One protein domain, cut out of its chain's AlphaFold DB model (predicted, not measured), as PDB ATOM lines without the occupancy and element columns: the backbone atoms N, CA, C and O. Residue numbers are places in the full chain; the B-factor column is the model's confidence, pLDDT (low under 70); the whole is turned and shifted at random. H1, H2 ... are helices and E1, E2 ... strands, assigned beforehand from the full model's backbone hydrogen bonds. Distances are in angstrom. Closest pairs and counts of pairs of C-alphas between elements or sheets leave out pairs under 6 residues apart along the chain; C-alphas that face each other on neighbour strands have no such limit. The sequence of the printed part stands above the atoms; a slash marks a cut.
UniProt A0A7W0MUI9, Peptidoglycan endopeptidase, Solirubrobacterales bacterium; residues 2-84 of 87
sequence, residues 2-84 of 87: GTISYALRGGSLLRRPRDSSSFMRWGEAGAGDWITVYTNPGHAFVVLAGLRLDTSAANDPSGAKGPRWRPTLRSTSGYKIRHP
ATOM      1  N   GLY A   2     127.724 157.830 128.388       74.25
ATOM      2  CA  GLY A   2     128.054 159.009 129.216       74.25
ATOM      3  C   GLY A   2     127.177 160.249 128.972       74.25
ATOM      4  O   GLY A   2     126.637 160.812 129.918       74.25
ATOM      5  N   THR A   3     126.934 160.612 127.709       79.25
ATOM      6  CA  THR A   3     126.053 161.736 127.330       79.25
ATOM      7  C   THR A   3     124.617 161.587 127.840       79.25
ATOM      8  O   THR A   3     124.036 162.554 128.322       79.25
ATOM      9  N   ILE A   4     124.047 160.379 127.789       80.19
ATOM     10  CA  ILE A   4     122.689 160.122 128.294       80.19
ATOM     11  C   ILE A   4     122.660 160.251 129.812       80.19
ATOM     12  O   ILE A   4     121.753 160.865 130.362       80.19
ATOM     13  N   SER A   5     123.671 159.698 130.490       75.00
ATOM     14  CA  SER A   5     123.790 159.828 131.942       75.00
ATOM     15  C   SER A   5     123.864 161.291 132.372       75.00
ATOM     16  O   SER A   5     123.261 161.644 133.379       75.00
ATOM     17  N   TYR A   6     124.565 162.135 131.608       81.06
ATOM     18  CA  TYR A   6     124.623 163.577 131.848       81.06
ATOM     19  C   TYR A   6     123.250 164.240 131.672       81.06
ATOM     20  O   TYR A   6     122.780 164.910 132.587       81.06
ATOM     21  N   ALA A   7     122.569 163.993 130.548       81.62
ATOM     22  CA  ALA A   7     121.255 164.576 130.266       81.62
ATOM     23  C   ALA A   7     120.185 164.154 131.290       81.62
ATOM     24  O   ALA A   7     119.499 165.001 131.857       81.62
ATOM     25  N   LEU A   8     120.085 162.855 131.594       81.50
ATOM     26  CA  LEU A   8     119.111 162.344 132.562       81.50
ATOM     27  C   LEU A   8     119.419 162.789 133.994       81.50
ATOM     28  O   LEU A   8     118.501 162.998 134.781       81.50
ATOM     29  N   ARG A   9     120.698 162.954 134.349       83.06
ATOM     30  CA  ARG A   9     121.076 163.538 135.641       83.06
ATOM     31  C   ARG A   9     120.689 165.011 135.724       83.06
ATOM     32  O   ARG A   9     120.209 165.424 136.770       83.06
ATOM     33  N   GLY A  10     120.865 165.772 134.642       79.44
ATOM     34  CA  GLY A  10     120.426 167.168 134.563       79.44
ATOM     35  C   GLY A  10     118.919 167.332 134.782       79.44
ATOM     36  O   GLY A  10     118.502 168.304 135.396       79.44
ATOM     37  N   GLY A  11     118.115 166.352 134.358       79.62
ATOM     38  CA  GLY A  11     116.673 166.298 134.631       79.62
ATOM     39  C   GLY A  11     116.279 165.644 135.962       79.62
ATOM     40  O   GLY A  11     115.103 165.365 136.157       79.62
ATOM     41  N   SER A  12     117.225 165.325 136.854       81.19
ATOM     42  CA  SER A  12     116.979 164.563 138.096       81.19
ATOM     43  C   SER A  12     116.348 163.171 137.903       81.19
ATOM     44  O   SER A  12     115.874 162.557 138.855       81.19
ATOM     45  N   LEU A  13     116.423 162.609 136.695       82.19
ATOM     46  CA  LEU A  13     115.879 161.292 136.344       82.19
ATOM     47  C   LEU A  13     116.861 160.148 136.647       82.19
ATOM     48  O   LEU A  13     116.514 158.968 136.558       82.19
ATOM     49  N   LEU A  14     118.118 160.472 136.978       83.25
ATOM     50  CA  LEU A  14     119.173 159.482 137.187       83.25
ATOM     51  C   LEU A  14     120.129 159.838 138.342       83.25
ATOM     52  O   LEU A  14     120.956 160.742 138.242       83.25
ATOM     53  N   ARG A  15     120.108 159.029 139.414       76.00
ATOM     54  CA  ARG A  15     120.970 159.200 140.609       76.00
ATOM     55  C   ARG A  15     122.455 158.888 140.396       76.00
ATOM     56  O   ARG A  15     123.311 159.496 141.034       76.00
ATOM     57  N   ARG A  16     122.803 157.922 139.541       76.88
ATOM     58  CA  ARG A  16     124.189 157.451 139.306       76.88
ATOM     59  C   ARG A  16     124.445 157.274 137.809       76.88
ATOM     60  O   ARG A  16     123.507 156.870 137.129       76.88
ATOM     61  N   PRO A  17     125.648 157.586 137.287       78.94
ATOM     62  CA  PRO A  17     125.939 157.375 135.875       78.94
ATOM     63  C   PRO A  17     125.810 155.887 135.554       78.94
ATOM     64  O   PRO A  17     126.108 155.041 136.400       78.94
ATOM     65  N   ARG A  18     125.349 155.573 134.347       81.94
ATOM     66  CA  ARG A  18     125.168 154.201 133.876       81.94
ATOM     67  C   ARG A  18     125.842 154.012 132.526       81.94
ATOM     68  O   ARG A  18     125.797 154.889 131.658       81.94
ATOM     69  N   ASP A  19     126.446 152.847 132.345       83.12
ATOM     70  CA  ASP A  19     126.822 152.344 131.029       83.12
ATOM     71  C   ASP A  19     125.583 151.825 130.263       83.12
ATOM     72  O   ASP A  19     124.469 151.771 130.790       83.12
ATOM     73  N   SER A  20     125.762 151.479 128.989       78.88
ATOM     74  CA  SER A  20     124.681 151.036 128.101       78.88
ATOM     75  C   SER A  20     124.051 149.702 128.535       78.88
ATOM     76  O   SER A  20     122.824 149.565 128.528       78.88
ATOM     77  N   SER A  21     124.841 148.752 129.032       84.44
ATOM     78  CA  SER A  21     124.337 147.492 129.595       84.44
ATOM     79  C   SER A  21     123.521 147.729 130.869       84.44
ATOM     80  O   SER A  21     122.453 147.145 131.056       84.44
ATOM     81  N   SER A  22     123.957 148.655 131.721       84.00
ATOM     82  CA  SER A  22     123.244 149.078 132.929       84.00
ATOM     83  C   SER A  22     121.928 149.799 132.620       84.00
ATOM     84  O   SER A  22     120.975 149.698 133.401       84.00
ATOM     85  N   PHE A  23     121.834 150.502 131.485       86.44
ATOM     86  CA  PHE A  23     120.574 151.077 131.006       86.44
ATOM     87  C   PHE A  23     119.588 150.010 130.531       86.44
ATOM     88  O   PHE A  23     118.386 150.216 130.645       86.44
ATOM     89  N   MET A  24     120.042 148.836 130.075       87.88
ATOM     90  CA  MET A  24     119.135 147.765 129.633       87.88
ATOM     91  C   MET A  24     118.219 147.237 130.744       87.88
ATOM     92  O   MET A  24     117.240 146.555 130.432       87.88
ATOM     93  N   ARG A  25     118.523 147.514 132.018       88.81
ATOM     94  CA  ARG A  25     117.729 147.136 133.202       88.81
ATOM     95  C   ARG A  25     117.212 148.349 133.987       88.81
ATOM     96  O   ARG A  25     116.761 148.192 135.115       88.81
ATOM     97  N   TRP A  26     117.361 149.553 133.445       88.56
ATOM     98  CA  TRP A  26     116.935 150.790 134.093       88.56
ATOM     99  C   TRP A  26     115.526 151.173 133.644       88.56
ATOM    100  O   TRP A  26     115.209 151.014 132.468       88.56
ATOM    101  N   GLY A  27     114.736 151.715 134.574       89.94
ATOM    102  CA  GLY A  27     113.386 152.188 134.294       89.94
ATOM    103  C   GLY A  27     112.421 151.065 133.917       89.94
ATOM    104  O   GLY A  27     112.678 149.886 134.184       89.94
ATOM    105  N   GLU A  28     111.321 151.443 133.280       92.56
ATOM    106  CA  GLU A  28     110.312 150.514 132.780       92.56
ATOM    107  C   GLU A  28     110.597 150.061 131.347       92.56
ATOM    108  O   GLU A  28     111.476 150.580 130.655       92.56
ATOM    109  N   ALA A  29     109.947 148.975 130.928       93.31
ATOM    110  CA  ALA A  29     110.080 148.451 129.573       93.31
ATOM    111  C   ALA A  29     109.175 149.222 128.608       93.31
ATOM    112  O   ALA A  29     108.030 149.502 128.935       93.31
ATOM    113  N   GLY A  30     109.669 149.478 127.397       92.62
ATOM    114  CA  GLY A  30     108.889 150.136 126.346       92.62
ATOM    115  C   GLY A  30     109.188 151.625 126.215       92.62
ATOM    116  O   GLY A  30     110.044 152.167 126.922       92.62
ATOM    117  N   ALA A  31     108.528 152.254 125.244       91.06
ATOM    118  CA  ALA A  31     108.627 153.690 125.008       91.06
ATOM    119  C   ALA A  31     107.849 154.451 126.088       91.06
ATOM    120  O   ALA A  31     106.770 154.006 126.469       91.06
ATOM    121  N   GLY A  32     108.422 155.554 126.565       89.44
ATOM    122  CA  GLY A  32     107.730 156.518 127.422       89.44
ATOM    123  C   GLY A  32     107.082 157.614 126.581       89.44
ATOM    124  O   GLY A  32     107.406 157.758 125.395       89.44
ATOM    125  N   ASP A  33     106.223 158.415 127.199       88.75
ATOM    126  CA  ASP A  33     105.470 159.475 126.522       88.75
ATOM    127  C   ASP A  33     106.397 160.610 126.084       88.75
ATOM    128  O   ASP A  33     106.315 161.125 124.966       88.75
ATOM    129  N   TRP A  34     107.336 160.970 126.960       88.75
ATOM    130  CA  TRP A  34     108.272 162.067 126.710       88.75
ATOM    131  C   TRP A  34     109.705 161.606 126.540       88.75
ATOM    132  O   TRP A  34     110.481 162.250 125.828       88.75
ATOM    133  N   ILE A  35     110.083 160.523 127.216       91.81
ATOM    134  CA  ILE A  35     111.481 160.134 127.367       91.81
ATOM    135  C   ILE A  35     111.631 158.666 127.026       91.81
ATOM    136  O   ILE A  35     111.216 157.795 127.776       91.81
ATOM    137  N   THR A  36     112.315 158.381 125.924       93.69
ATOM    138  CA  THR A  36     112.604 157.007 125.519       93.69
ATOM    139  C   THR A  36     114.099 156.802 125.329       93.69
ATOM    140  O   THR A  36     114.730 157.388 124.451       93.69
ATOM    141  N   VAL A  37     114.686 155.941 126.153       92.88
ATOM    142  CA  VAL A  37     116.069 155.473 126.058       92.88
ATOM    143  C   VAL A  37     116.115 154.196 125.229       92.88
ATOM    144  O   VAL A  37     115.465 153.198 125.535       92.88
ATOM    145  N   TYR A  38     116.963 154.205 124.210       93.56
ATOM    146  CA  TYR A  38     117.288 153.037 123.406       93.56
ATOM    147  C   TYR A  38     118.685 152.577 123.775       93.56
ATOM    148  O   TYR A  38     119.643 153.348 123.690       93.56
ATOM    149  N   THR A  39     118.824 151.322 124.190       93.56
ATOM    150  CA  THR A  39     120.100 150.822 124.708       93.56
ATOM    151  C   THR A  39     120.366 149.356 124.376       93.56
ATOM    152  O   THR A  39     119.462 148.523 124.381       93.56
ATOM    153  N   ASN A  40     121.622 149.023 124.100       91.12
ATOM    154  CA  ASN A  40     122.127 147.663 123.914       91.12
ATOM    155  C   ASN A  40     123.582 147.578 124.430       91.12
ATOM    156  O   ASN A  40     124.112 148.589 124.887       91.12
ATOM    157  N   PRO A  41     124.265 146.418 124.387       87.75
ATOM    158  CA  PRO A  41     125.620 146.314 124.933       87.75
ATOM    159  C   PRO A  41     126.638 147.281 124.307       87.75
ATOM    160  O   PRO A  41     127.558 147.717 124.992       87.75
ATOM    161  N   GLY A  42     126.464 147.663 123.036       86.94
ATOM    162  CA  GLY A  42     127.422 148.497 122.304       86.94
ATOM    163  C   GLY A  42     127.108 149.994 122.286       86.94
ATOM    164  O   GLY A  42     128.011 150.803 122.084       86.94
ATOM    165  N   HIS A  43     125.849 150.396 122.472       90.50
ATOM    166  CA  HIS A  43     125.439 151.789 122.308       90.50
ATOM    167  C   HIS A  43     124.178 152.132 123.095       90.50
ATOM    168  O   HIS A  43     123.330 151.284 123.369       90.50
ATOM    169  N   ALA A  44     124.036 153.414 123.414       91.12
ATOM    170  CA  ALA A  44     122.802 153.948 123.958       91.12
ATOM    171  C   ALA A  44     122.573 155.375 123.447       91.12
ATOM    172  O   ALA A  44     123.527 156.153 123.337       91.12
ATOM    173  N   PHE A  45     121.313 155.722 123.202       92.19
ATOM    174  CA  PHE A  45     120.850 157.082 122.913       92.19
ATOM    175  C   PHE A  45     119.475 157.324 123.552       92.19
ATOM    176  O   PHE A  45     118.839 156.388 124.040       92.19
ATOM    177  N   VAL A  46     119.021 158.575 123.579       92.69
ATOM    178  CA  VAL A  46     117.712 158.941 124.139       92.69
ATOM    179  C   VAL A  46     116.947 159.829 123.168       92.69
ATOM    180  O   VAL A  46     117.547 160.635 122.460       92.69
ATOM    181  N   VAL A  47     115.632 159.666 123.124       92.19
ATOM    182  CA  VAL A  47     114.688 160.572 122.474       92.19
ATOM    183  C   VAL A  47     113.912 161.284 123.575       92.19
ATOM    184  O   VAL A  47     113.328 160.631 124.437       92.19
ATOM    185  N   LEU A  48     113.960 162.613 123.564       89.12
ATOM    186  CA  LEU A  48     113.310 163.506 124.520       89.12
ATOM    187  C   LEU A  48     112.364 164.412 123.736       89.12
ATOM    188  O   LEU A  48     112.834 165.163 122.883       89.12
ATOM    189  N   ALA A  49     111.057 164.325 123.983       88.81
ATOM    190  CA  ALA A  49     110.036 165.100 123.269       88.81
ATOM    191  C   ALA A  49     110.174 165.021 121.729       88.81
ATOM    192  O   ALA A  49     110.041 166.014 121.020       88.81
ATOM    193  N   GLY A  50     110.529 163.841 121.207       87.19
ATOM    194  CA  GLY A  50     110.766 163.618 119.775       87.19
ATOM    195  C   GLY A  50     112.161 164.005 119.263       87.19
ATOM    196  O   GLY A  50     112.503 163.658 118.134       87.19
ATOM    197  N   LEU A  51     113.013 164.643 120.075       88.69
ATOM    198  CA  LEU A  51     114.372 165.025 119.688       88.69
ATOM    199  C   LEU A  51     115.407 164.004 120.178       88.69
ATOM    200  O   LEU A  51     115.486 163.686 121.366       88.69
ATOM    201  N   ARG A  52     116.240 163.489 119.268       90.81
ATOM    202  CA  ARG A  52     117.250 162.472 119.592       90.81
ATOM    203  C   ARG A  52     118.534 163.117 120.109       90.81
ATOM    204  O   ARG A  52     119.149 163.905 119.403       90.81
ATOM    205  N   LEU A  53     119.012 162.705 121.278       90.75
ATOM    206  CA  LEU A  53     120.366 162.979 121.764       90.75
ATOM    207  C   LEU A  53     121.233 161.727 121.590       90.75
ATOM    208  O   LEU A  53     121.027 160.713 122.262       90.75
ATOM    209  N   ASP A  54     122.211 161.795 120.686       88.69
ATOM    210  CA  ASP A  54     123.026 160.643 120.282       88.69
ATOM    211  C   ASP A  54     124.486 161.052 120.031       88.69
ATOM    212  O   ASP A  54     124.768 162.107 119.456       88.69
ATOM    213  N   THR A  55     125.422 160.202 120.458       84.31
ATOM    214  CA  THR A  55     126.860 160.357 120.185       84.31
ATOM    215  C   THR A  55     127.276 159.771 118.834       84.31
ATOM    216  O   THR A  55     128.351 160.092 118.324       84.31
ATOM    217  N   SER A  56     126.443 158.905 118.253       81.88
ATOM    218  CA  SER A  56     126.614 158.328 116.922       81.88
ATOM    219  C   SER A  56     126.042 159.254 115.848       81.88
ATOM    220  O   SER A  56     124.965 159.820 116.019       81.88
ATOM    221  N   ALA A  57     126.727 159.344 114.706       78.00
ATOM    222  CA  ALA A  57     126.246 160.058 113.521       78.00
ATOM    223  C   ALA A  57     125.256 159.237 112.669       78.00
ATOM    224  O   ALA A  57     124.950 159.617 111.543       78.00
ATOM    225  N   ALA A  58     124.770 158.094 113.169       77.81
ATOM    226  CA  ALA A  58     123.855 157.235 112.425       77.81
ATOM    227  C   ALA A  58     122.620 158.016 111.941       77.81
ATOM    228  O   ALA A  58     121.930 158.649 112.751       77.81
ATOM    229  N   ASN A  59     122.354 157.942 110.633       75.25
ATOM    230  CA  ASN A  59     121.288 158.653 109.919       75.25
ATOM    231  C   ASN A  59     121.306 160.185 110.099       75.25
ATOM    232  O   ASN A  59     120.268 160.833 109.964       75.25
ATOM    233  N   ASP A  60     122.453 160.778 110.435       76.75
ATOM    234  CA  ASP A  60     122.633 162.228 110.396       76.75
ATOM    235  C   ASP A  60     123.246 162.642 109.044       76.75
ATOM    236  O   ASP A  60     124.380 162.241 108.762       76.75
ATOM    237  N   PRO A  61     122.549 163.456 108.225       76.50
ATOM    238  CA  PRO A  61     123.053 163.925 106.930       76.50
ATOM    239  C   PRO A  61     124.373 164.701 107.020       76.50
ATOM    240  O   PRO A  61     125.142 164.716 106.065       76.50
ATOM    241  N   SER A  62     124.655 165.335 108.162       80.94
ATOM    242  CA  SER A  62     125.896 166.087 108.378       80.94
ATOM    243  C   SER A  62     127.111 165.195 108.641       80.94
ATOM    244  O   SER A  62     128.239 165.681 108.612       80.94
ATOM    245  N   GLY A  63     126.911 163.916 108.986       78.94
ATOM    246  CA  GLY A  63     127.989 162.998 109.375       78.94
ATOM    247  C   GLY A  63     128.756 163.404 110.645       78.94
ATOM    248  O   GLY A  63     129.729 162.744 111.020       78.94
ATOM    249  N   ALA A  64     128.334 164.469 111.336       77.69
ATOM    250  CA  ALA A  64     129.057 165.027 112.471       77.69
ATOM    251  C   ALA A  64     129.048 164.062 113.668       77.69
ATOM    252  O   ALA A  64     127.989 163.651 114.163       77.69
ATOM    253  N   LYS A  65     130.243 163.710 114.155       80.00
ATOM    254  CA  LYS A  65     130.444 162.790 115.284       80.00
ATOM    255  C   LYS A  65     130.298 163.503 116.632       80.00
ATOM    256  O   LYS A  65     130.452 164.717 116.726       80.00
ATOM    257  N   GLY A  66     130.046 162.721 117.681       81.31
ATOM    258  CA  GLY A  66     129.992 163.206 119.058       81.31
ATOM    259  C   GLY A  66     128.581 163.556 119.545       81.31
ATOM    260  O   GLY A  66     127.608 163.376 118.805       81.31
ATOM    261  N   PRO A  67     128.458 163.993 120.814       84.25
ATOM    262  CA  PRO A  67     127.182 164.290 121.463       84.25
ATOM    263  C   PRO A  67     126.429 165.397 120.727       84.25
ATOM    264  O   PRO A  67     126.921 166.521 120.637       84.25
ATOM    265  N   ARG A  68     125.241 165.098 120.195       88.25
ATOM    266  CA  ARG A  68     124.449 166.100 119.478       88.25
ATOM    267  C   ARG A  68     122.956 165.802 119.530       88.25
ATOM    268  O   ARG A  68     122.553 164.638 119.542       88.25
ATOM    269  N   TRP A  69     122.167 166.871 119.514       87.38
ATOM    270  CA  TRP A  69     120.742 166.822 119.222       87.38
ATOM    271  C   TRP A  69     120.522 166.635 117.724       87.38
ATOM    272  O   TRP A  69     121.053 167.390 116.911       87.38
ATOM    273  N   ARG A  70     119.769 165.605 117.359       86.56
ATOM    274  CA  ARG A  70     119.542 165.180 115.983       86.56
ATOM    275  C   ARG A  70     118.030 165.108 115.752       86.56
ATOM    276  O   ARG A  70     117.352 164.396 116.494       86.56
ATOM    277  N   PRO A  71     117.491 165.816 114.744       80.81
ATOM    278  CA  PRO A  71     116.064 165.765 114.421       80.81
ATOM    279  C   PRO A  71     115.683 164.459 113.713       80.81
ATOM    280  O   PRO A  71     114.522 164.069 113.710       80.81
ATOM    281  N   THR A  72     116.656 163.757 113.125       76.12
ATOM    282  CA  THR A  72     116.416 162.475 112.466       76.12
ATOM    283  C   THR A  72     116.385 161.339 113.480       76.12
ATOM    284  O   THR A  72     117.312 161.165 114.283       76.12
ATOM    285  N   LEU A  73     115.335 160.523 113.410       75.06
ATOM    286  CA  LEU A  73     115.284 159.231 114.081       75.06
ATOM    287  C   LEU A  73     116.118 158.202 113.301       75.06
ATOM    288  O   LEU A  73     116.340 158.316 112.094       75.06
ATOM    289  N   ARG A  74     116.614 157.191 114.013       80.50
ATOM    290  CA  ARG A  74     117.383 156.077 113.441       80.50
ATOM    291  C   ARG A  74     116.623 154.769 113.608       80.50
ATOM    292  O   ARG A  74     115.726 154.683 114.439       80.50
ATOM    293  N   SER A  75     117.060 153.731 112.895       81.31
ATOM    294  CA  SER A  75     116.616 152.372 113.210       81.31
ATOM    295  C   SER A  75     116.963 152.024 114.662       81.31
ATOM    296  O   SER A  75     118.100 152.225 115.114       81.31
ATOM    297  N   THR A  76     115.955 151.515 115.368       86.81
ATOM    298  CA  THR A  76     115.983 151.075 116.768       86.81
ATOM    299  C   THR A  76     116.091 149.552 116.885       86.81
ATOM    300  O   THR A  76     116.090 149.017 117.993       86.81
ATOM    301  N   SER A  77     116.220 148.840 115.759       87.75
ATOM    302  CA  SER A  77     116.388 147.386 115.753       87.75
ATOM    303  C   SER A  77     117.622 146.976 116.564       87.75
ATOM    304  O   SER A  77     118.687 147.590 116.457       87.75
ATOM    305  N   GLY A  78     117.463 145.962 117.416       88.44
ATOM    306  CA  GLY A  78     118.512 145.489 118.322       88.44
ATOM    307  C   GLY A  78     118.730 146.350 119.574       88.44
ATOM    308  O   GLY A  78     119.673 146.089 120.322       88.44
ATOM    309  N   TYR A  79     117.890 147.358 119.833       92.44
ATOM    310  CA  TYR A  79     117.906 148.122 121.082       92.44
ATOM    311  C   TYR A  79     116.777 147.682 122.012       92.44
ATOM    312  O   TYR A  79     115.635 147.496 121.594       92.44
ATOM    313  N   LYS A  80     117.083 147.570 123.306       94.69
ATOM    314  CA  LYS A  80     116.060 147.563 124.349       94.69
ATOM    315  C   LYS A  80     115.542 148.978 124.544       94.69
ATOM    316  O   LYS A  80     116.327 149.923 124.600       94.69
ATOM    317  N   ILE A  81     114.229 149.084 124.680       94.94
ATOM    318  CA  ILE A  81     113.519 150.345 124.863       94.94
ATOM    319  C   ILE A  81     113.170 150.477 126.341       94.94
ATOM    320  O   ILE A  81     112.616 149.541 126.928       94.94
ATOM    321  N   ARG A  82     113.567 151.600 126.938       94.56
ATOM    322  CA  ARG A  82     113.409 151.908 128.359       94.56
ATOM    323  C   ARG A  82     112.967 153.348 128.554       94.56
ATOM    324  O   ARG A  82     113.381 154.209 127.787       94.56
ATOM    325  N   HIS A  83     112.236 153.627 129.620       93.50
ATOM    326  CA  HIS A  83     111.847 154.988 129.991       93.50
ATOM    327  C   HIS A  83     111.911 155.182 131.516       93.50
ATOM    328  O   HIS A  83     111.897 154.194 132.262       93.50
ATOM    329  N   PRO A  84     112.084 156.423 132.005       89.31
ATOM    330  CA  PRO A  84     112.058 156.705 133.435       89.31
ATOM    331  C   PRO A  84     110.661 156.460 134.016       89.31
ATOM    332  O   PRO A  84     109.665 156.717 133.362       89.31
TER     333      PRO A  84
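AT A GLANCE: This is residues 2 to 84 of the 87 residues of the protein "Peptidoglycan endopeptidase" of Solirubrobacterales bacterium (UniProt A0A7W0MUI9). A twisted sheet of five strands has two short helices, H1 and H2, packed over one face, and the loop of residues 55 to 67 lies beyond its E4 edge. The 83 printed residues hold H1, H2, E1, E2, E3, E4, E5 in that order; the sheet runs E4 E3 E2 E1 E5, antiparallel throughout. The class is mixed, with under half of the residues in named elements. The whole is compact, radius of gyration of the C-alphas 11.7 A, spanning 33 by 25 by 24 A.

HOW THE PARTS SIT: H1, residues 2 to 10, is on the sheet at a height of 9.5 A, over E2, residues 44 to 48, and along the strands at 19 degrees to E2 on the local plane; their closest C-alphas, Ile 4 and Phe 45, are 6.4 A apart. H2, residues 20 to 23, is on the same face, only just over E1, residues 35 to 39, with 3 of its 4 C-alphas. Every O i to N i+4 pair in H1 is within hydrogen-bond range; H2 is too short for one. E1, E2, E3, residues 51 to 54, and E4, residues 68 to 70, form a meander, each strand the antiparallel neighbour of the one before. Within hydrogen-bond range are N 38 and O 45 at 2.9 A, N 53 and O 46 at 2.8 A, and N 70 and O 52 at 2.7 A. E5, residues 80 to 83, pairs with E1, N 37 and O 82 at 2.7 A.

IN THESE COORDINATES: H1, 12.4 A long, begins at C-alpha 2 (128.054, 159.009, 129.216). E1 measures 13.0 A, E2 13.5 A. E5 ends at C-alpha 83 (111.847, 154.988, 129.991).

THE WHOLE: The C-alphas of Arg 15 and Pro 61, the two farthest apart, are 34.1 A apart. The links H2 to E1 and E3 to E4 are long. The printed part has no cut, and no printed residue is under 70 in pLDDT.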